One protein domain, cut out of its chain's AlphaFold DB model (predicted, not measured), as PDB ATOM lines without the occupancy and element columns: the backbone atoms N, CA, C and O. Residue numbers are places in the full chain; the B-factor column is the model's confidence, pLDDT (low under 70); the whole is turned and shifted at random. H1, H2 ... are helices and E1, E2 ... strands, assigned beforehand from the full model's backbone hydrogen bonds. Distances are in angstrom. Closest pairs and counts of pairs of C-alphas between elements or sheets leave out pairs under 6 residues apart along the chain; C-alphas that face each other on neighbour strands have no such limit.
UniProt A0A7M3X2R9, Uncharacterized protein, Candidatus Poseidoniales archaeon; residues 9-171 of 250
ATOM      1  N   SER A   9     216.481 166.044 212.106       82.38
ATOM      2  CA  SER A   9     216.722 165.161 210.962       82.38
ATOM      3  C   SER A   9     216.715 165.946 209.640       82.38
ATOM      4  O   SER A   9     216.161 167.043 209.563       82.38
ATOM      5  N   GLU A  10     217.339 165.415 208.585       84.88
ATOM      6  CA  GLU A  10     217.337 166.066 207.262       84.88
ATOM      7  C   GLU A  10     215.908 166.319 206.724       84.88
ATOM      8  O   GLU A  10     215.653 167.437 206.267       84.88
ATOM      9  N   PRO A  11     214.943 165.378 206.839       87.06
ATOM     10  CA  PRO A  11     213.552 165.644 206.464       87.06
ATOM     11  C   PRO A  11     212.904 166.765 207.284       87.06
ATOM     12  O   PRO A  11     212.185 167.590 206.729       87.06
ATOM     13  N   GLU A  12     213.179 166.841 208.590       85.06
ATOM     14  CA  GLU A  12     212.658 167.923 209.435       85.06
ATOM     15  C   GLU A  12     213.221 169.285 209.030       85.06
ATOM     16  O   GLU A  12     212.465 170.250 208.955       85.06
ATOM     17  N   GLN A  13     214.519 169.373 208.727       85.94
ATOM     18  CA  GLN A  13     215.134 170.623 208.272       85.94
ATOM     19  C   GLN A  13     214.497 171.114 206.971       85.94
ATOM     20  O   GLN A  13     214.015 172.243 206.928       85.94
ATOM     21  N   ARG A  14     214.381 170.239 205.961       88.88
ATOM     22  CA  ARG A  14     213.719 170.584 204.692       88.88
ATOM     23  C   ARG A  14     212.260 170.991 204.879       88.88
ATOM     24  O   ARG A  14     211.805 171.933 204.241       88.88
ATOM     25  N   SER A  15     211.532 170.321 205.772       90.38
ATOM     26  CA  SER A  15     210.133 170.671 206.050       90.38
ATOM     27  C   SER A  15     209.976 172.056 206.687       90.38
ATOM     28  O   SER A  15     209.007 172.763 206.426       90.38
ATOM     29  N   LEU A  16     210.940 172.473 207.515       89.00
ATOM     30  CA  LEU A  16     210.946 173.805 208.119       89.00
ATOM     31  C   LEU A  16     211.353 174.888 207.118       89.00
ATOM     32  O   LEU A  16     210.826 175.993 207.195       89.00
ATOM     33  N   GLU A  17     212.255 174.574 206.186       90.62
ATOM     34  CA  GLU A  17     212.587 175.456 205.061       90.62
ATOM     35  C   GLU A  17     211.370 175.663 204.151       90.62
ATOM     36  O   GLU A  17     211.050 176.801 203.815       90.62
ATOM     37  N   LEU A  18     210.640 174.588 203.829       91.44
ATOM     38  CA  LEU A  18     209.402 174.659 203.052       91.44
ATOM     39  C   LEU A  18     208.340 175.514 203.752       91.44
ATOM     40  O   LEU A  18     207.736 176.377 203.119       91.44
ATOM     41  N   LEU A  19     208.128 175.300 205.054       92.88
ATOM     42  CA  LEU A  19     207.244 176.142 205.861       92.88
ATOM     43  C   LEU A  19     207.681 177.615 205.795       92.88
ATOM     44  O   LEU A  19     206.838 178.487 205.598       92.88
ATOM     45  N   GLY A  20     208.996 177.849 205.882       91.44
ATOM     46  CA  GLY A  20     209.660 179.132 205.664       91.44
ATOM     47  C   GLY A  20     209.179 179.814 204.388       91.44
ATOM     48  O   GLY A  20     208.548 180.869 204.421       91.44
ATOM     49  N   SER A  21     209.413 179.135 203.265       92.75
ATOM     50  CA  SER A  21     209.062 179.617 201.930       92.75
ATOM     51  C   SER A  21     207.561 179.839 201.742       92.75
ATOM     52  O   SER A  21     207.172 180.789 201.071       92.75
ATOM     53  N   ILE A  22     206.704 178.990 202.322       93.31
ATOM     54  CA  ILE A  22     205.247 179.162 202.237       93.31
ATOM     55  C   ILE A  22     204.825 180.445 202.946       93.31
ATOM     56  O   ILE A  22     204.061 181.215 202.377       93.31
ATOM     57  N   VAL A  23     205.303 180.693 204.165       93.44
ATOM     58  CA  VAL A  23     204.912 181.896 204.910       93.44
ATOM     59  C   VAL A  23     205.471 183.157 204.245       93.44
ATOM     60  O   VAL A  23     204.739 184.124 204.093       93.44
ATOM     61  N   GLU A  24     206.724 183.143 203.786       92.69
ATOM     62  CA  GLU A  24     207.338 184.295 203.104       92.69
ATOM     63  C   GLU A  24     206.660 184.640 201.770       92.69
ATOM     64  O   GLU A  24     206.563 185.810 201.406       92.69
ATOM     65  N   ALA A  25     206.172 183.635 201.039       93.62
ATOM     66  CA  ALA A  25     205.512 183.838 199.752       93.62
ATOM     67  C   ALA A  25     204.066 184.358 199.867       93.62
ATOM     68  O   ALA A  25     203.458 184.677 198.846       93.62
ATOM     69  N   ASN A  26     203.488 184.404 201.072       94.50
ATOM     70  CA  ASN A  26     202.061 184.631 201.270       94.50
ATOM     71  C   ASN A  26     201.782 185.741 202.294       94.50
ATOM     72  O   ASN A  26     201.994 185.563 203.485       94.50
ATOM     73  N   GLU A  27     201.162 186.841 201.855       94.44
ATOM     74  CA  GLU A  27     200.815 187.993 202.715       94.44
ATOM     75  C   GLU A  27     199.812 187.670 203.840       94.44
ATOM     76  O   GLU A  27     199.673 188.418 204.807       94.44
ATOM     77  N   TRP A  28     199.078 186.560 203.722       95.25
ATOM     78  CA  TRP A  28     198.120 186.113 204.734       95.25
ATOM     79  C   TRP A  28     198.780 185.408 205.927       95.25
ATOM     80  O   TRP A  28     198.089 185.135 206.911       95.25
ATOM     81  N   ALA A  29     200.079 185.108 205.863       95.12
ATOM     82  CA  ALA A  29     200.833 184.488 206.943       95.12
ATOM     83  C   ALA A  29     202.007 185.365 207.382       95.12
ATOM     84  O   ALA A  29     202.583 186.111 206.601       95.12
ATOM     85  N   GLU A  30     202.384 185.252 208.652       93.12
ATOM     86  CA  GLU A  30     203.499 186.013 209.206       93.12
ATOM     87  C   GLU A  30     204.243 185.198 210.266       93.12
ATOM     88  O   GLU A  30     203.640 184.702 211.225       93.12
ATOM     89  N   TYR A  31     205.565 185.093 210.136       88.19
ATOM     90  CA  TYR A  31     206.413 184.580 211.209       88.19
ATOM     91  C   TYR A  31     206.603 185.629 212.298       88.19
ATOM     92  O   TYR A  31     207.129 186.706 212.042       88.19
ATOM     93  N   ILE A  32     206.260 185.278 213.537       84.62
ATOM     94  CA  ILE A  32     206.594 186.098 214.712       84.62
ATOM     95  C   ILE A  32     207.891 185.598 215.345       84.62
ATOM     96  O   ILE A  32     208.747 186.378 215.753       84.62
ATOM     97  N   VAL A  33     208.038 184.275 215.467       79.31
ATOM     98  CA  VAL A  33     209.219 183.652 216.074       79.31
ATOM     99  C   VAL A  33     209.587 182.394 215.307       79.31
ATOM    100  O   VAL A  33     208.772 181.487 215.167       79.31
ATOM    101  N   GLN A  34     210.849 182.302 214.893       75.81
ATOM    102  CA  GLN A  34     211.442 181.084 214.348       75.81
ATOM    103  C   GLN A  34     212.726 180.762 215.121       75.81
ATOM    104  O   GLN A  34     213.824 181.210 214.802       75.81
ATOM    105  N   LYS A  35     212.584 180.000 216.207       76.81
ATOM    106  CA  LYS A  35     213.700 179.476 217.005       76.81
ATOM    107  C   LYS A  35     213.697 177.953 216.929       76.81
ATOM    108  O   LYS A  35     212.655 177.329 216.780       76.81
ATOM    109  N   HIS A  36     214.857 177.340 217.164       69.69
ATOM    110  CA  HIS A  36     215.062 175.882 217.113       69.69
ATOM    111  C   HIS A  36     214.075 175.034 217.950       69.69
ATOM    112  O   HIS A  36     214.022 173.823 217.771       69.69
ATOM    113  N   ARG A  37     213.341 175.632 218.898       79.00
ATOM    114  CA  ARG A  37     212.377 174.950 219.782       79.00
ATOM    115  C   ARG A  37     211.023 175.647 219.885       79.00
ATOM    116  O   ARG A  37     210.176 175.198 220.652       79.00
ATOM    117  N   LEU A  38     210.855 176.770 219.195       85.06
ATOM    118  CA  LEU A  38     209.650 177.582 219.260       85.06
ATOM    119  C   LEU A  38     209.407 178.184 217.885       85.06
ATOM    120  O   LEU A  38     210.221 178.972 217.402       85.06
ATOM    121  N   ILE A  39     208.282 177.818 217.294       89.62
ATOM    122  CA  ILE A  39     207.781 178.395 216.056       89.62
ATOM    123  C   ILE A  39     206.464 179.085 216.388       89.62
ATOM    124  O   ILE A  39     205.621 178.531 217.093       89.62
ATOM    125  N   THR A  40     206.300 180.313 215.919       94.06
ATOM    126  CA  THR A  40     205.074 181.083 216.107       94.06
ATOM    127  C   THR A  40     204.710 181.762 214.802       94.06
ATOM    128  O   THR A  40     205.490 182.567 214.290       94.06
ATOM    129  N   ILE A  41     203.535 181.422 214.276       95.38
ATOM    130  CA  ILE A  41     203.031 181.891 212.985       95.38
ATOM    131  C   ILE A  41     201.642 182.486 213.193       95.38
ATOM    132  O   ILE A  41     200.790 181.874 213.840       95.38
ATOM    133  N   ARG A  42     201.406 183.675 212.638       96.69
ATOM    134  CA  ARG A  42     200.066 184.247 212.475       96.69
ATOM    135  C   ARG A  42     199.526 183.894 211.104       96.69
ATOM    136  O   ARG A  42     200.259 183.950 210.126       96.69
ATOM    137  N   VAL A  43     198.243 183.568 211.046       97.62
ATOM    138  CA  VAL A  43     197.537 183.243 209.806       97.62
ATOM    139  C   VAL A  43     196.226 184.018 209.775       97.62
ATOM    140  O   VAL A  43     195.472 184.006 210.749       97.62
ATOM    141  N   LYS A  44     195.949 184.687 208.656       98.19
ATOM    142  CA  LYS A  44     194.648 185.275 208.345       98.19
ATOM    143  C   LYS A  44     193.835 184.280 207.519       98.19
ATOM    144  O   LYS A  44     194.250 183.886 206.427       98.19
ATOM    145  N   GLY A  45     192.678 183.894 208.039       97.69
ATOM    146  CA  GLY A  45     191.723 183.049 207.335       97.69
ATOM    147  C   GLY A  45     190.894 183.811 206.305       97.69
ATOM    148  O   GLY A  45     190.754 185.038 206.369       97.69
ATOM    149  N   ARG A  46     190.300 183.083 205.357       97.50
ATOM    150  CA  ARG A  46     189.361 183.632 204.367       97.50
ATOM    151  C   ARG A  46     188.050 184.087 205.001       97.50
ATOM    152  O   ARG A  46     187.404 184.972 204.448       97.50
ATOM    153  N   SER A  47     187.704 183.574 206.182       96.50
ATOM    154  CA  SER A  47     186.606 184.094 207.006       96.50
ATOM    155  C   SER A  47     186.899 185.455 207.663       96.50
ATOM    156  O   SER A  47     186.050 185.989 208.372       96.50
ATOM    157  N   ASN A  48     188.096 186.023 207.453       96.38
ATOM    158  CA  ASN A  48     188.649 187.190 208.153       96.38
ATOM    159  C   ASN A  48     188.963 186.981 209.643       96.38
ATOM    160  O   ASN A  48     189.378 187.932 210.312       96.38
ATOM    161  N   ARG A  49     188.855 185.750 210.154       97.06
ATOM    162  CA  ARG A  49     189.374 185.390 211.475       97.06
ATOM    163  C   ARG A  49     190.898 185.301 211.465       97.06
ATOM    164  O   ARG A  49     191.532 185.067 210.433       97.06
ATOM    165  N   TRP A  50     191.485 185.499 212.638       97.94
ATOM    166  CA  TRP A  50     192.925 185.438 212.847       97.94
ATOM    167  C   TRP A  50     193.294 184.255 213.727       97.94
ATOM    168  O   TRP A  50     192.627 183.981 214.725       97.94
ATOM    169  N   TYR A  51     194.397 183.602 213.377       97.75
ATOM    170  CA  TYR A  51     194.910 182.434 214.074       97.75
ATOM    171  C   TYR A  51     196.357 182.656 214.512       97.75
ATOM    172  O   TYR A  51     197.158 183.217 213.761       97.75
ATOM    173  N   LEU A  52     196.701 182.181 215.710       96.81
ATOM    174  CA  LEU A  52     198.081 182.028 216.166       96.81
ATOM    175  C   LEU A  52     198.401 180.552 216.301       96.81
ATOM    176  O   LEU A  52     197.802 179.866 217.125       96.81
ATOM    177  N   ILE A  53     199.380 180.089 215.540       95.44
ATOM    178  CA  ILE A  53     199.925 178.745 215.666       95.44
ATOM    179  C   ILE A  53     201.213 178.861 216.465       95.44
ATOM    180  O   ILE A  53     202.165 179.516 216.037       95.44
ATOM    181  N   GLU A  54     201.244 178.225 217.626       92.38
ATOM    182  CA  GLU A  54     202.399 178.194 218.505       92.38
ATOM    183  C   GLU A  54     202.870 176.753 218.688       92.38
ATOM    184  O   GLU A  54     202.167 175.894 219.211       92.38
ATOM    185  N   ALA A  55     204.087 176.488 218.244       89.19
ATOM    186  CA  ALA A  55     204.686 175.172 218.204       89.19
ATOM    187  C   ALA A  55     205.914 175.144 219.110       89.19
ATOM    188  O   ALA A  55     206.898 175.835 218.850       89.19
ATOM    189  N   ARG A  56     205.870 174.344 220.177       87.31
ATOM    190  CA  ARG A  56     206.941 174.215 221.172       87.31
ATOM    191  C   ARG A  56     207.474 172.794 221.203       87.31
ATOM    192  O   ARG A  56     206.711 171.856 221.408       87.31
ATOM    193  N   LEU A  57     208.787 172.633 221.072       82.06
ATOM    194  CA  LEU A  57     209.424 171.336 221.279       82.06
ATOM    195  C   LEU A  57     209.456 171.023 222.782       82.06
ATOM    196  O   LEU A  57     210.127 171.723 223.546       82.06
ATOM    197  N   ASN A  58     208.723 169.994 223.205       73.19
ATOM    198  CA  ASN A  58     208.725 169.530 224.583       73.19
ATOM    199  C   ASN A  58     209.916 168.591 224.817       73.19
ATOM    200  O   ASN A  58     210.124 167.630 224.075       73.19
ATOM    201  N   ASN A  59     210.688 168.866 225.866       61.09
ATOM    202  CA  ASN A  59     211.903 168.124 226.204       61.09
ATOM    203  C   ASN A  59     211.702 167.147 227.381       61.09
ATOM    204  O   ASN A  59     212.663 166.844 228.082       61.09
ATOM    205  N   GLY A  60     210.474 166.655 227.599       53.72
ATOM    206  CA  GLY A  60     210.193 165.590 228.579       53.72
ATOM    207  C   GLY A  60     210.484 165.967 230.036       53.72
ATOM    208  O   GLY A  60     210.798 165.107 230.849       53.72
ATOM    209  N   SER A  61     210.449 167.255 230.386       49.78
ATOM    210  CA  SER A  61     210.790 167.720 231.737       49.78
ATOM    211  C   SER A  61     209.703 168.591 232.358       49.78
ATOM    212  O   SER A  61     210.026 169.519 233.102       49.78
ATOM    213  N   ASP A  62     208.432 168.352 232.025       50.91
ATOM    214  CA  ASP A  62     207.336 168.924 232.804       50.91
ATOM    215  C   ASP A  62     206.903 167.904 233.871       50.91
ATOM    216  O   ASP A  62     206.201 166.948 233.542       50.91
ATOM    217  N   PRO A  63     207.312 168.068 235.145       49.66
ATOM    218  CA  PRO A  63     206.948 167.149 236.225       49.66
ATOM    219  C   PRO A  63     205.438 167.104 236.518       49.66
ATOM    220  O   PRO A  63     205.011 166.319 237.361       49.66
ATOM    221  N   ARG A  64     204.623 167.940 235.857       52.22
ATOM    222  CA  ARG A  64     203.156 167.932 235.968       52.22
ATOM    223  C   ARG A  64     202.467 166.984 234.985       52.22
ATOM    224  O   ARG A  64     201.280 166.727 235.154       52.22
ATOM    225  N   LEU A  65     203.173 166.472 233.977       48.31
ATOM    226  CA  LEU A  65     202.620 165.541 232.992       48.31
ATOM    227  C   LEU A  65     203.094 164.123 233.329       48.31
ATOM    228  O   LEU A  65     204.289 163.849 233.337       48.31
ATOM    229  N   ARG A  66     202.153 163.214 233.620       42.00
ATOM    230  CA  ARG A  66     202.449 161.794 233.903       42.00
ATOM    231  C   ARG A  66     202.931 161.019 232.668       42.00
ATOM    232  O   ARG A  66     203.405 159.896 232.814       42.00
ATOM    233  N   PHE A  67     202.869 161.634 231.487       44.78
ATOM    234  CA  PHE A  67     203.291 161.054 230.220       44.78
ATOM    235  C   PHE A  67     204.467 161.826 229.622       44.78
ATOM    236  O   PHE A  67     204.437 163.050 229.473       44.78
ATOM    237  N   ASP A  68     205.506 161.077 229.257       42.28
ATOM    238  CA  ASP A  68     206.755 161.568 228.678       42.28
ATOM    239  C   ASP A  68     206.526 161.952 227.198       42.28
ATOM    240  O   ASP A  68     206.991 161.283 226.275       42.28
ATOM    241  N   PHE A  69     205.752 163.016 226.939       50.34
ATOM    242  CA  PHE A  69     205.523 163.522 225.581       50.34
ATOM    243  C   PHE A  69     206.799 164.184 225.046       50.34
ATOM    244  O   PHE A  69     207.017 165.393 225.175       50.34
ATOM    245  N   ARG A  70     207.656 163.370 224.426       56.94
ATOM    246  CA  ARG A  70     208.798 163.822 223.629       56.94
ATOM    247  C   ARG A  70     208.306 164.187 222.238       56.94
ATOM    248  O   ARG A  70     207.953 163.311 221.454       56.94
ATOM    249  N   GLY A  71     208.285 165.474 221.920       70.12
ATOM    250  CA  GLY A  71     207.852 165.921 220.601       70.12
ATOM    251  C   GLY A  71     207.381 167.363 220.569       70.12
ATOM    252  O   GLY A  71     207.426 168.088 221.563       70.12
ATOM    253  N   TRP A  72     206.949 167.792 219.390       78.44
ATOM    254  CA  TRP A  72     206.383 169.116 219.197       78.44
ATOM    255  C   TRP A  72     204.947 169.168 219.712       78.44
ATOM    256  O   TRP A  72     204.087 168.415 219.264       78.44
ATOM    257  N   ARG A  73     204.685 170.102 220.623       83.06
ATOM    258  CA  ARG A  73     203.342 170.492 221.041       83.06
ATOM    259  C   ARG A  73     202.887 171.661 220.182       83.06
ATOM    260  O   ARG A  73     203.603 172.656 220.097       83.06
ATOM    261  N   THR A  74     201.702 171.554 219.596       88.06
ATOM    262  CA  THR A  74     201.078 172.640 218.832       88.06
ATOM    263  C   THR A  74     199.904 173.190 219.627       88.06
ATOM    264  O   THR A  74     199.106 172.426 220.160       88.06
ATOM    265  N   ILE A  75     199.824 174.508 219.732       90.88
ATOM    266  CA  ILE A  75     198.718 175.247 220.329       90.88
ATOM    267  C   ILE A  75     198.199 176.173 219.241       90.88
ATOM    268  O   ILE A  75     198.982 176.899 218.628       90.88
ATOM    269  N   VAL A  76     196.892 176.147 219.000       95.19
ATOM    270  CA  VAL A  76     196.245 177.073 218.073       95.19
ATOM    271  C   VAL A  76     195.315 177.972 218.866       95.19
ATOM    272  O   VAL A  76     194.471 177.488 219.614       95.19
ATOM    273  N   MET A  77     195.473 179.281 218.709       96.31
ATOM    274  CA  MET A  77     194.539 180.270 219.238       96.31
ATOM    275  C   MET A  77     193.805 180.959 218.097       96.31
ATOM    276  O   MET A  77     194.393 181.203 217.044       96.31
ATOM    277  N   GLY A  78     192.534 181.275 218.319       97.00
ATOM    278  CA  GLY A  78     191.671 182.002 217.399       97.00
ATOM    279  C   GLY A  78     191.234 183.339 217.991       97.00
ATOM    280  O   GLY A  78     190.971 183.449 219.187       97.00
ATOM    281  N   GLY A  79     191.150 184.364 217.149       96.69
ATOM    282  CA  GLY A  79     190.604 185.671 217.491       96.69
ATOM    283  C   GLY A  79     189.792 186.243 216.335       96.69
ATOM    284  O   GLY A  79     190.052 185.959 215.163       96.69
ATOM    285  N   ALA A  80     188.788 187.059 216.659       95.62
ATOM    286  CA  ALA A  80     187.977 187.733 215.648       95.62
ATOM    287  C   ALA A  80     188.793 188.769 214.860       95.62
ATOM    288  O   ALA A  80     188.661 188.873 213.644       95.62
ATOM    289  N   ARG A  81     189.654 189.528 215.549       95.38
ATOM    290  CA  ARG A  81     190.513 190.565 214.961       95.38
ATOM    291  C   ARG A  81     191.991 190.251 215.206       95.38
ATOM    292  O   ARG A  81     192.334 189.596 216.190       95.38
ATOM    293  N   LYS A  82     192.884 190.804 214.374       94.56
ATOM    294  CA  LYS A  82     194.350 190.650 214.517       94.56
ATOM    295  C   LYS A  82     194.824 191.028 215.924       94.56
ATOM    296  O   LYS A  82     195.567 190.277 216.552       94.56
ATOM    297  N   ARG A  83     194.321 192.155 216.443       92.25
ATOM    298  CA  ARG A  83     194.628 192.674 217.785       92.25
ATOM    299  C   ARG A  83     194.290 191.702 218.917       92.25
ATOM    300  O   ARG A  83     195.005 191.660 219.914       92.25
ATOM    301  N   ASP A  84     193.231 190.901 218.761       93.56
ATOM    302  CA  ASP A  84     192.791 189.969 219.805       93.56
ATOM    303  C   ASP A  84     193.839 188.865 220.014       93.56
ATOM    304  O   ASP A  84     194.173 188.519 221.147       93.56
ATOM    305  N   ILE A  85     194.449 188.414 218.913       93.31
ATOM    306  CA  ILE A  85     195.570 187.475 218.912       93.31
ATOM    307  C   ILE A  85     196.878 188.127 219.384       93.31
ATOM    308  O   ILE A  85     197.604 187.521 220.172       93.31
ATOM    309  N   ILE A  86     197.192 189.344 218.918       89.88
ATOM    310  CA  ILE A  86     198.436 190.058 219.273       89.88
ATOM    311  C   ILE A  86     198.543 190.246 220.783       89.88
ATOM    312  O   ILE A  86     199.561 189.908 221.386       89.88
ATOM    313  N   HIS A  87     197.480 190.764 221.392       88.88
ATOM    314  CA  HIS A  87     197.458 191.064 222.819       88.88
ATOM    315  C   HIS A  87     197.020 189.874 223.671       88.88
ATOM    316  O   HIS A  87     196.987 190.003 224.893       88.88
ATOM    317  N   LYS A  88     196.664 188.739 223.045       89.75
ATOM    318  CA  LYS A  88     196.049 187.573 223.699       89.75
ATOM    319  C   LYS A  88     194.970 188.018 224.698       89.75
ATOM    320  O   LYS A  88     194.990 187.635 225.864       89.75
ATOM    321  N   ASN A  89     194.084 188.910 224.253       90.75
ATOM    322  CA  ASN A  89     193.080 189.520 225.122       90.75
ATOM    323  C   ASN A  89     191.927 188.537 225.416       90.75
ATOM    324  O   ASN A  89     191.950 187.379 225.000       90.75
ATOM    325  N   ARG A  90     190.889 188.994 226.121       91.06
ATOM    326  CA  ARG A  90     189.731 188.159 226.496       91.06
ATOM    327  C   ARG A  90     188.963 187.545 225.315       91.06
ATOM    328  O   ARG A  90     188.315 186.525 225.503       91.06
ATOM    329  N   TYR A  91     189.082 188.118 224.117       92.75
ATOM    330  CA  TYR A  91     188.456 187.634 222.879       92.75
ATOM    331  C   TYR A  91     189.329 186.620 222.119       92.75
ATOM    332  O   TYR A  91     189.014 186.247 220.987       92.75
ATOM    333  N   CYS A  92     190.450 186.213 222.716       94.06
ATOM    334  CA  CYS A  92     191.312 185.147 222.235       94.06
ATOM    335  C   CYS A  92     190.908 183.823 222.897       94.06
ATOM    336  O   CYS A  92     190.844 183.723 224.128       94.06
ATOM    337  N   VAL A  93     190.663 182.810 222.071       94.69
ATOM    338  CA  VAL A  93     190.223 181.473 222.489       94.69
ATOM    339  C   VAL A  93     191.205 180.419 222.005       94.69
ATOM    340  O   VAL A  93     191.857 180.595 220.976       94.69
ATOM    341  N   ASN A  94     191.303 179.295 222.709       95.06
ATOM    342  CA  ASN A  94     192.052 178.147 222.203       95.06
ATOM    343  C   ASN A  94     191.182 177.332 221.239       95.06
ATOM    344  O   ASN A  94     190.009 177.082 221.508       95.06
ATOM    345  N   LEU A  95     191.770 176.883 220.136       94.69
ATOM    346  CA  LEU A  95     191.157 175.952 219.195       94.69
ATOM    347  C   LEU A  95     191.858 174.604 219.349       94.69
ATOM    348  O   LEU A  95     193.061 174.490 219.093       94.69
ATOM    349  N   CYS A  96     191.125 173.583 219.783       90.94
ATOM    350  CA  CYS A  96     191.664 172.236 219.924       90.94
ATOM    351  C   CYS A  96     191.745 171.561 218.547       90.94
ATOM    352  O   CYS A  96     190.887 170.779 218.157       90.94
ATOM    353  N   LEU A  97     192.777 171.913 217.780       87.31
ATOM    354  CA  LEU A  97     193.057 171.321 216.477       87.31
ATOM    355  C   LEU A  97     194.182 170.300 216.619       87.31
ATOM    356  O   LEU A  97     195.342 170.655 216.841       87.31
ATOM    357  N   SER A  98     193.839 169.021 216.493       73.69
ATOM    358  CA  SER A  98     194.822 167.944 216.531       73.69
ATOM    359  C   SER A  98     195.536 167.807 215.186       73.69
ATOM    360  O   SER A  98     194.910 167.605 214.149       73.69
ATOM    361  N   THR A  99     196.869 167.857 215.204       69.50
ATOM    362  CA  THR A  99     197.730 167.515 214.055       69.50
ATOM    363  C   THR A  99     198.260 166.075 214.141       69.50
ATOM    364  O   THR A  99     199.175 165.689 213.406       69.50
ATOM    365  N   HIS A 100     197.716 165.254 215.054       57.44
ATOM    366  CA  HIS A 100     198.216 163.898 215.306       57.44
ATOM    367  C   HIS A 100     197.904 162.908 214.176       57.44
ATOM    368  O   HIS A 100     198.724 162.029 213.915       57.44
ATOM    369  N   SER A 101     196.784 163.062 213.464       52.44
ATOM    370  CA  SER A 101     196.322 162.095 212.453       52.44
ATOM    371  C   SER A 101     197.066 162.170 211.110       52.44
ATOM    372  O   SER A 101     196.938 161.274 210.276       52.44
ATOM    373  N   THR A 102     197.903 163.188 210.886       55.66
ATOM    374  CA  THR A 102     198.615 163.395 209.615       55.66
ATOM    375  C   THR A 102     199.917 162.582 209.537       55.66
ATOM    376  O   THR A 102     201.002 163.146 209.397       55.66
ATOM    377  N   GLY A 103     199.830 161.256 209.680       57.47
ATOM    378  CA  GLY A 103     200.899 160.288 209.389       57.47
ATOM    379  C   GLY A 103     202.315 160.597 209.925       57.47
ATOM    380  O   GLY A 103     202.536 161.402 210.835       57.47
ATOM    381  N   LYS A 104     203.317 159.938 209.323       72.88
ATOM    382  CA  LYS A 104     204.760 160.144 209.582       72.88
ATOM    383  C   LYS A 104     205.312 161.416 208.910       72.88
ATOM    384  O   LYS A 104     206.472 161.432 208.506       72.88
ATOM    385  N   LEU A 105     204.490 162.454 208.721       80.62
ATOM    386  CA  LEU A 105     204.954 163.692 208.096       80.62
ATOM    387  C   LEU A 105     205.961 164.415 209.006       80.62
ATOM    388  O   LEU A 105     205.746 164.466 210.224       80.62
ATOM    389  N   PRO A 106     207.031 164.994 208.438       87.75
ATOM    390  CA  PRO A 106     207.892 165.924 209.151       87.75
ATOM    391  C   PRO A 106     207.092 167.064 209.786       87.75
ATOM    392  O   PRO A 106     206.068 167.503 209.264       87.75
ATOM    393  N   PHE A 107     207.570 167.573 210.920       86.81
ATOM    394  CA  PHE A 107     206.837 168.579 211.687       86.81
ATOM    395  C   PHE A 107     206.537 169.864 210.894       86.81
ATOM    396  O   PHE A 107     205.431 170.394 210.997       86.81
ATOM    397  N   GLY A 108     207.487 170.343 210.082       89.56
ATOM    398  CA  GLY A 108     207.289 171.538 209.261       89.56
ATOM    399  C   GLY A 108     206.142 171.379 208.265       89.56
ATOM    400  O   GLY A 108     205.319 172.282 208.148       89.56
ATOM    401  N   ASP A 109     206.003 170.197 207.660       90.06
ATOM    402  CA  ASP A 109     204.921 169.889 206.720       90.06
ATOM    403  C   ASP A 109     203.565 169.864 207.432       90.06
ATOM    404  O   ASP A 109     202.572 170.348 206.892       90.06
ATOM    405  N   LYS A 110     203.516 169.359 208.675       90.44
ATOM    406  CA  LYS A 110     202.289 169.382 209.492       90.44
ATOM    407  C   LYS A 110     201.837 170.810 209.783       90.44
ATOM    408  O   LYS A 110     200.653 171.115 209.657       90.44
ATOM    409  N   ILE A 111     202.770 171.689 210.152       92.12
ATOM    410  CA  ILE A 111     202.461 173.102 210.393       92.12
ATOM    411  C   ILE A 111     202.106 173.816 209.088       92.12
ATOM    412  O   ILE A 111     201.178 174.615 209.085       92.12
ATOM    413  N   ALA A 112     202.761 173.491 207.973       92.75
ATOM    414  CA  ALA A 112     202.458 174.084 206.673       92.75
ATOM    415  C   ALA A 112     201.043 173.714 206.218       92.75
ATOM    416  O   ALA A 112     200.265 174.586 205.832       92.75
ATOM    417  N   ALA A 113     200.681 172.435 206.341       92.75
ATOM    418  CA  ALA A 113     199.326 171.961 206.100       92.75
ATOM    419  C   ALA A 113     198.314 172.668 207.012       92.75
ATOM    420  O   ALA A 113     197.294 173.148 206.526       92.75
ATOM    421  N   LEU A 114     198.615 172.814 208.307       93.69
ATOM    422  CA  LEU A 114     197.760 173.553 209.237       93.69
ATOM    423  C   LEU A 114     197.585 175.023 208.822       93.69
ATOM    424  O   LEU A 114     196.459 175.512 208.806       93.69
ATOM    425  N   CYS A 115     198.661 175.721 208.444       95.25
ATOM    426  CA  CYS A 115     198.604 177.097 207.941       95.25
ATOM    427  C   CYS A 115     197.693 177.211 206.714       95.25
ATOM    428  O   CYS A 115     196.841 178.094 206.667       95.25
ATOM    429  N   LEU A 116     197.841 176.309 205.742       95.19
ATOM    430  CA  LEU A 116     197.037 176.299 204.516       95.19
ATOM    431  C   LEU A 116     195.559 175.981 204.791       95.19
ATOM    432  O   LEU A 116     194.676 176.606 204.196       95.19
ATOM    433  N   SER A 117     195.283 175.049 205.705       95.06
ATOM    434  CA  SER A 117     193.921 174.703 206.125       95.06
ATOM    435  C   SER A 117     193.247 175.843 206.887       95.06
ATOM    436  O   SER A 117     192.070 176.112 206.663       95.06
ATOM    437  N   LEU A 118     193.981 176.543 207.757       96.62
ATOM    438  CA  LEU A 118     193.468 177.712 208.479       96.62
ATOM    439  C   LEU A 118     193.339 178.946 207.585       96.62
ATOM    440  O   LEU A 118     192.462 179.772 207.808       96.62
ATOM    441  N   HIS A 119     194.162 179.076 206.545       97.56
ATOM    442  CA  HIS A 119     193.924 180.100 205.537       97.56
ATOM    443  C   HIS A 119     192.605 179.830 204.802       97.56
ATOM    444  O   HIS A 119     191.760 180.714 204.705       97.56
ATOM    445  N   ASN A 120     192.373 178.589 204.364       96.81
ATOM    446  CA  ASN A 120     191.106 178.156 203.761       96.81
ATOM    447  C   ASN A 120     190.073 177.700 204.806       96.81
ATOM    448  O   ASN A 120     189.347 176.728 204.592       96.81
ATOM    449  N   ASP A 121     190.002 178.408 205.931       96.75
ATOM    450  CA  ASP A 121     189.144 178.102 207.076       96.75
ATOM    451  C   ASP A 121     187.668 177.874 206.728       96.75
ATOM    452  O   ASP A 121     187.071 176.969 207.292       96.75
ATOM    453  N   LEU A 122     187.092 178.614 205.778       96.62
ATOM    454  CA  LEU A 122     185.712 178.405 205.320       96.62
ATOM    455  C   LEU A 122     185.493 176.997 204.750       96.62
ATOM    456  O   LEU A 122     184.495 176.351 205.057       96.62
ATOM    457  N   THR A 123     186.434 176.501 203.945       96.62
ATOM    458  CA  THR A 123     186.369 175.140 203.396       96.62
ATOM    459  C   THR A 123     186.653 174.116 204.487       96.62
ATOM    460  O   THR A 123     185.946 173.120 204.600       96.62
ATOM    461  N   THR A 124     187.663 174.369 205.320       94.81
ATOM    462  CA  THR A 124     188.040 173.480 206.426       94.81
ATOM    463  C   THR A 124     186.899 173.327 207.440       94.81
ATOM    464  O   THR A 124     186.645 172.224 207.925       94.81
ATOM    465  N   ALA A 125     186.146 174.395 207.701       95.75
ATOM    466  CA  ALA A 125     184.992 174.420 208.595       95.75
ATOM    467  C   ALA A 125     183.834 173.526 208.130       95.75
ATOM    468  O   ALA A 125     183.075 173.049 208.966       95.75
ATOM    469  N   MET A 126     183.741 173.210 206.833       94.75
ATOM    470  CA  MET A 126     182.775 172.222 206.332       94.75
ATOM    471  C   MET A 126     183.051 170.805 206.858       94.75
ATOM    472  O   MET A 126     182.171 169.953 206.817       94.75
ATOM    473  N   THR A 127     184.277 170.547 207.321       91.69
ATOM    474  CA  THR A 127     184.726 169.232 207.813       91.69
ATOM    475  C   THR A 127     185.077 169.220 209.294       91.69
ATOM    476  O   THR A 127     185.070 168.157 209.904       91.69
ATOM    477  N   ILE A 128     185.389 170.382 209.873       92.31
ATOM    478  CA  ILE A 128     185.802 170.528 211.268       92.31
ATOM    479  C   ILE A 128     184.768 171.418 211.981       92.31
ATOM    480  O   ILE A 128     184.877 172.648 211.909       92.31
ATOM    481  N   PRO A 129     183.771 170.829 212.674       91.50
ATOM    482  CA  PRO A 129     182.671 171.575 213.289       91.50
ATOM    483  C   PRO A 129     183.131 172.650 214.276       91.50
ATOM    484  O   PRO A 129     182.613 173.767 214.250       91.50
ATOM    485  N   LEU A 130     184.154 172.369 215.092       94.19
ATOM    486  CA  LEU A 130     184.691 173.341 216.055       94.19
ATOM    487  C   LEU A 130     185.229 174.610 215.367       94.19
ATOM    488  O   LEU A 130     185.139 175.710 215.914       94.19
ATOM    489  N   LEU A 131     185.756 174.481 214.143       95.50
ATOM    490  CA  LEU A 131     186.229 175.622 213.366       95.50
ATOM    491  C   LEU A 131     185.048 176.430 212.821       95.50
ATOM    492  O   LEU A 131     185.090 177.658 212.874       95.50
ATOM    493  N   ALA A 132     183.982 175.765 212.362       95.62
ATOM    494  CA  ALA A 132     182.751 176.433 211.941       95.62
ATOM    495  C   ALA A 132     182.143 177.253 213.085       95.62
ATOM    496  O   ALA A 132     181.862 178.437 212.901       95.62
ATOM    497  N   GLN A 133     182.024 176.653 214.275       95.75
ATOM    498  CA  GLN A 133     181.520 177.322 215.478       95.75
ATOM    499  C   GLN A 133     182.336 178.575 215.809       95.75
ATOM    500  O   GLN A 133     181.768 179.641 216.029       95.75
ATOM    501  N   PHE A 134     183.668 178.484 215.773       97.12
ATOM    502  CA  PHE A 134     184.534 179.640 215.990       97.12
ATOM    503  C   PHE A 134     184.342 180.741 214.927       97.12
ATOM    504  O   PHE A 134     184.305 181.925 215.269       97.12
ATOM    505  N   ILE A 135     184.207 180.373 213.648       97.12
ATOM    506  CA  ILE A 135     184.028 181.335 212.549       97.12
ATOM    507  C   ILE A 135     182.721 182.116 212.693       97.12
ATOM    508  O   ILE A 135     182.723 183.334 212.486       97.12
ATOM    509  N   VAL A 136     181.622 181.449 213.055       96.50
ATOM    510  CA  VAL A 136     180.307 182.095 213.201       96.50
ATOM    511  C   VAL A 136     180.135 182.792 214.552       96.50
ATOM    512  O   VAL A 136     179.320 183.701 214.665       96.50
ATOM    513  N   CYS A 137     180.924 182.424 215.567       96.50
ATOM    514  CA  CYS A 137     180.827 182.997 216.908       96.50
ATOM    515  C   CYS A 137     181.142 184.505 216.901       96.50
ATOM    516  O   CYS A 137     182.269 184.900 216.558       96.50
ATOM    517  N   PRO A 138     180.193 185.382 217.274       95.62
ATOM    518  CA  PRO A 138     180.438 186.816 217.308       95.62
ATOM    519  C   PRO A 138     181.533 187.141 218.325       95.62
ATOM    520  O   PRO A 138     181.753 186.421 219.298       95.62
ATOM    521  N   ARG A 139     182.250 188.242 218.085       94.94
ATOM    522  CA  ARG A 139     183.420 188.604 218.892       94.94
ATOM    523  C   ARG A 139     183.097 188.686 220.382       94.94
ATOM    524  O   ARG A 139     183.899 188.215 221.174       94.94
ATOM    525  N   ASP A 140     181.951 189.242 220.750       94.69
ATOM    526  CA  ASP A 140     181.600 189.459 222.157       94.69
ATOM    527  C   ASP A 140     181.299 188.151 222.900       94.69
ATOM    528  O   ASP A 140     181.584 188.036 224.088       94.69
ATOM    529  N   GLU A 141     180.841 187.114 222.195       94.88
ATOM    530  CA  GLU A 141     180.652 185.781 222.781       94.88
ATOM    531  C   GLU A 141     181.983 185.048 223.000       94.88
ATOM    532  O   GLU A 141     182.104 184.265 223.945       94.88
ATOM    533  N   LEU A 142     183.028 185.360 222.219       94.56
ATOM    534  CA  LEU A 142     184.373 184.810 222.447       94.56
ATOM    535  C   LEU A 142     184.933 185.184 223.824       94.56
ATOM    536  O   LEU A 142     185.768 184.453 224.350       94.56
ATOM    537  N   GLU A 143     184.473 186.283 224.433       94.31
ATOM    538  CA  GLU A 143     184.885 186.675 225.786       94.31
ATOM    539  C   GLU A 143     184.560 185.595 226.823       94.31
ATOM    540  O   GLU A 143     185.343 185.365 227.746       94.31
ATOM    541  N   LYS A 144     183.438 184.895 226.648       93.06
ATOM    542  CA  LYS A 144     182.945 183.876 227.583       93.06
ATOM    543  C   LYS A 144     183.585 182.513 227.343       93.06
ATOM    544  O   LYS A 144     183.538 181.650 228.218       93.06
ATOM    545  N   ILE A 145     184.180 182.308 226.172       93.31
ATOM    546  CA  ILE A 145     184.706 181.019 225.729       93.31
ATOM    547  C   ILE A 145     186.193 180.929 226.069       93.31
ATOM    548  O   ILE A 145     186.958 181.880 225.926       93.31
ATOM    549  N   MET A 146     186.615 179.761 226.542       90.19
ATOM    550  CA  MET A 146     188.018 179.452 226.793       90.19
ATOM    551  C   MET A 146     188.601 178.579 225.680       90.19
ATOM    552  O   MET A 146     189.706 178.848 225.198       90.19
ATOM    553  N   VAL A 147     187.875 177.530 225.279       93.12
ATOM    554  CA  VAL A 147     188.342 176.548 224.291       93.12
ATOM    555  C   VAL A 147     187.182 176.077 223.418       93.12
ATOM    556  O   VAL A 147     186.143 175.688 223.943       93.12
ATOM    557  N   PHE A 148     187.386 176.041 222.102       94.38
ATOM    558  CA  PHE A 148     186.575 175.235 221.189       94.38
ATOM    559  C   PHE A 148     187.217 173.852 221.046       94.38
ATOM    560  O   PHE A 148     188.389 173.755 220.665       94.38
ATOM    561  N   GLN A 149     186.472 172.798 221.365       90.69
ATOM    562  CA  GLN A 149     186.889 171.401 221.218       90.69
ATOM    563  C   GLN A 149     185.928 170.669 220.282       90.69
ATOM    564  O   GLN A 149     184.898 171.221 219.902       90.69
ATOM    565  N   ASP A 150     186.290 169.448 219.888       83.38
ATOM    566  CA  ASP A 150     185.478 168.643 218.970       83.38
ATOM    567  C   ASP A 150     184.138 168.230 219.605       83.38
ATOM    568  O   ASP A 150     183.086 168.358 218.986       83.38
ATOM    569  N   GLU A 151     184.166 167.828 220.880       84.44
ATOM    570  CA  GLU A 151     182.973 167.375 221.610       84.44
ATOM    571  C   GLU A 151     182.146 168.526 222.199       84.44
ATOM    572  O   GLU A 151     180.916 168.482 222.176       84.44
ATOM    573  N   MET A 152     182.797 169.561 222.748       86.69
ATOM    574  CA  MET A 152     182.101 170.669 223.410       86.69
ATOM    575  C   MET A 152     182.860 172.002 223.381       86.69
ATOM    576  O   MET A 152     184.084 172.068 223.256       86.69
ATOM    577  N   VAL A 153     182.118 173.095 223.576       91.81
ATOM    578  CA  VAL A 153     182.685 174.422 223.845       91.81
ATOM    579  C   VAL A 153     182.864 174.587 225.348       91.81
ATOM    580  O   VAL A 153     181.912 174.472 226.119       91.81
ATOM    581  N   ILE A 154     184.089 174.888 225.768       90.25
ATOM    582  CA  ILE A 154     184.405 175.156 227.166       90.25
ATOM    583  C   ILE A 154     184.300 176.652 227.443       90.25
ATOM    584  O   ILE A 154     185.065 177.454 226.897       90.25
ATOM    585  N   TYR A 155     183.412 177.008 228.366       90.88
ATOM    586  CA  TYR A 155     183.218 178.373 228.840       90.88
ATOM    587  C   TYR A 155     184.096 178.672 230.057       90.88
ATOM    588  O   TYR A 155     184.368 177.799 230.881       90.88
ATOM    589  N   ARG A 156     184.524 179.928 230.201       85.62
ATOM    590  CA  ARG A 156     185.354 180.388 231.327       85.62
ATOM    591  C   ARG A 156     184.662 180.184 232.676       85.62
ATOM    592  O   ARG A 156     185.320 179.847 233.653       85.62
ATOM    593  N   GLU A 157     183.340 180.332 232.720       84.94
ATOM    594  CA  GLU A 157     182.530 180.155 233.934       84.94
ATOM    595  C   GLU A 157     182.605 178.731 234.503       84.94
ATOM    596  O   GLU A 157     182.549 178.553 235.719       84.94
ATOM    597  N   MET A 158     182.828 177.725 233.647       82.06
ATOM    598  CA  MET A 158     182.962 176.320 234.056       82.06
ATOM    599  C   MET A 158     184.200 176.068 234.932       82.06
ATOM    600  O   MET A 158     184.275 175.039 235.597       82.06
ATOM    601  N   PHE A 159     185.162 176.999 234.957       70.12
ATOM    602  CA  PHE A 159     186.403 176.891 235.730       70.12
ATOM    603  C   PHE A 159     186.400 177.698 237.039       70.12
ATOM    604  O   PHE A 159     187.390 177.650 237.764       70.12
ATOM    605  N   GLY A 160     185.297 178.380 237.380       49.66
ATOM    606  CA  GLY A 160     185.069 178.978 238.699       49.66
ATOM    607  C   GLY A 160     186.074 180.063 239.127       49.66
ATOM    608  O   GLY A 160     187.028 179.783 239.847       49.66
ATOM    609  N   GLY A 161     185.789 181.327 238.792       47.41
ATOM    610  CA  GLY A 161     186.418 182.518 239.392       47.41
ATOM    611  C   GLY A 161     187.304 183.350 238.448       47.41
ATOM    612  O   GLY A 161     187.694 182.867 237.384       47.41
ATOM    613  N   PRO A 162     187.605 184.621 238.804       44.56
ATOM    614  CA  PRO A 162     188.459 185.496 238.005       44.56
ATOM    615  C   PRO A 162     189.870 184.904 237.954       44.56
ATOM    616  O   PRO A 162     190.613 184.921 238.933       44.56
ATOM    617  N   MET A 163     190.204 184.298 236.817       48.22
ATOM    618  CA  MET A 163     191.497 183.671 236.603       48.22
ATOM    619  C   MET A 163     192.515 184.759 236.246       48.22
ATOM    620  O   MET A 163     192.701 185.120 235.082       48.22
ATOM    621  N   ASP A 164     193.169 185.296 237.272       43.12
ATOM    622  CA  ASP A 164     194.347 186.142 237.128       43.12
ATOM    623  C   ASP A 164     195.497 185.287 236.575       43.12
ATOM    624  O   ASP A 164     196.257 184.652 237.304       43.12
ATOM    625  N   GLY A 165     195.600 185.236 235.249       41.12
ATOM    626  CA  GLY A 165     196.697 184.590 234.541       41.12
ATOM    627  C   GLY A 165     196.210 183.578 233.518       41.12
ATOM    628  O   GLY A 165     195.616 182.560 233.855       41.12
ATOM    629  N   PHE A 166     196.542 183.832 232.252       41.72
ATOM    630  CA  PHE A 166     196.431 182.895 231.132       41.72
ATOM    631  C   PHE A 166     197.407 181.713 231.303       41.72
ATOM    632  O   PHE A 166     198.344 181.522 230.525       41.72
ATOM    633  N   GLY A 167     197.221 180.935 232.365       38.19
ATOM    634  CA  GLY A 167     197.822 179.628 232.558       38.19
ATOM    635  C   GLY A 167     196.894 178.579 231.964       38.19
ATOM    636  O   GLY A 167     195.738 178.490 232.359       38.19
ATOM    637  N   ASN A 168     197.407 177.812 231.001       42.03
ATOM    638  CA  ASN A 168     196.734 176.658 230.405       42.03
ATOM    639  C   ASN A 168     195.939 175.857 231.455       42.03
ATOM    640  O   ASN A 168     196.539 175.457 232.459       42.03
ATOM    641  N   PRO A 169     194.662 175.520 231.205       38.38
ATOM    642  CA  PRO A 169     194.054 174.430 231.941       38.38
ATOM    643  C   PRO A 169     194.851 173.147 231.643       38.38
ATOM    644  O   PRO A 169     195.267 172.935 230.494       38.38
ATOM    645  N   PRO A 170     195.102 172.287 232.642       35.12
ATOM    646  CA  PRO A 170     195.551 170.934 232.371       35.12
ATOM    647  C   PRO A 170     194.387 170.240 231.660       35.12
ATOM    648  O   PRO A 170     193.337 170.017 232.252       35.12
ATOM    649  N   TYR A 171     194.531 169.991 230.362       41.12
ATOM    650  CA  TYR A 171     193.541 169.223 229.619       41.12
ATOM    651  C   TYR A 171     193.504 167.809 230.207       41.12
ATOM    652  O   TYR A 171     194.547 167.166 230.330       41.12
TER     653      TYR A 171
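AT A GLANCE: This is residues 9 to 171 of the 250 residues of an uncharacterized protein of Candidatus Poseidoniales archaeon (UniProt A0A7M3X2R9). A twisted sheet of seven strands has the helices H1, H3 and H5 over one face and the short H2 over the other. H1 and H3 lie side by side over the E1 to E3 part, and H5 covers E5; the long hairpin E3 and E4 runs through the middle of the sheet, and residues 160 to 165 stick out. The 163 printed residues, with seven named helices and seven named strands, run H1 E1 E2 E3 E4 H2 E5 H3 H4 H5 H6 E6 E7 H7. The sheet's order is E1 E2 E3 E4 E5 E6 E7, mixed, and the class is mixed, helices and strands. The whole is compact, with a radius of gyration of the C-alphas of 15.8 A and spans of 47 by 40 by 28 A.

IN THESE COORDINATES: H1, residues 10 to 24, begins at C-alpha 10 (217.337, 166.066, 207.262) and is 21.2 A long. E1 is residues 29 to 35, 17.1 A; E2 is 38 to 44, 20.1 A; E3 is 50 to 59, 29.0 A; E4 is 70 to 79, 29.1 A. H2 is residues 82 to 86 and E5 92 to 95. H3, residues 107 to 119, 18.4 A, begins at (206.837, 168.579, 211.687). H4 is residues 121 to 125, H5 129 to 136, H6 139 to 142, E6 145 to 148 and E7 153 to 155. H7, residues 156 to 159, ends at (186.403, 176.891, 235.730).

HOW THE PARTS SIT: E1 to E4 form a meander, each strand the antiparallel neighbour of the one before: N 32 and O 40 are 2.9 A apart, N 41 and O 53 2.9 A, N 54 and O 75 2.8 A. E5 is antiparallel to E4, with N 95 and O 76 at 2.8 A. E5 and E6 are parallel, with N 148 and O 94 at 2.9 A; with H3 to H6 between, they form a strand-helix-strand unit. E6 and E7 form a hairpin, with N 154 and O 147 at 2.9 A. H1, H3 and H5 are on the same face, two layers with the sheet, at heights of 11.0, 8.7 and 8.9 A. With its residues 107 to 112 alone, H3 touches H1, the C-alphas of Ser 15 and Gly 108 4.4 A apart, at a shallow tilt of 25 degrees, the same way. H2 is on the opposite face. H4 is not on the sheet and touches H5, with C-alphas 125 and 132 at 4.5 A. H6 and H7 only graze the sheet. Every O i to N i+4 pair is within hydrogen-bond range in H1 to H5; H6 and H7 are too short for one.

THE WHOLE: The C-alphas farthest apart, of Glu 10 and Gly 161, are 47.5 A apart. The printed part has no cut, and the link from E5 to H3 is long. Mean pLDDT of the printed part is 83.3; residues 36, 59 to 70, 99 to 103 and 160 to 171 are under 70.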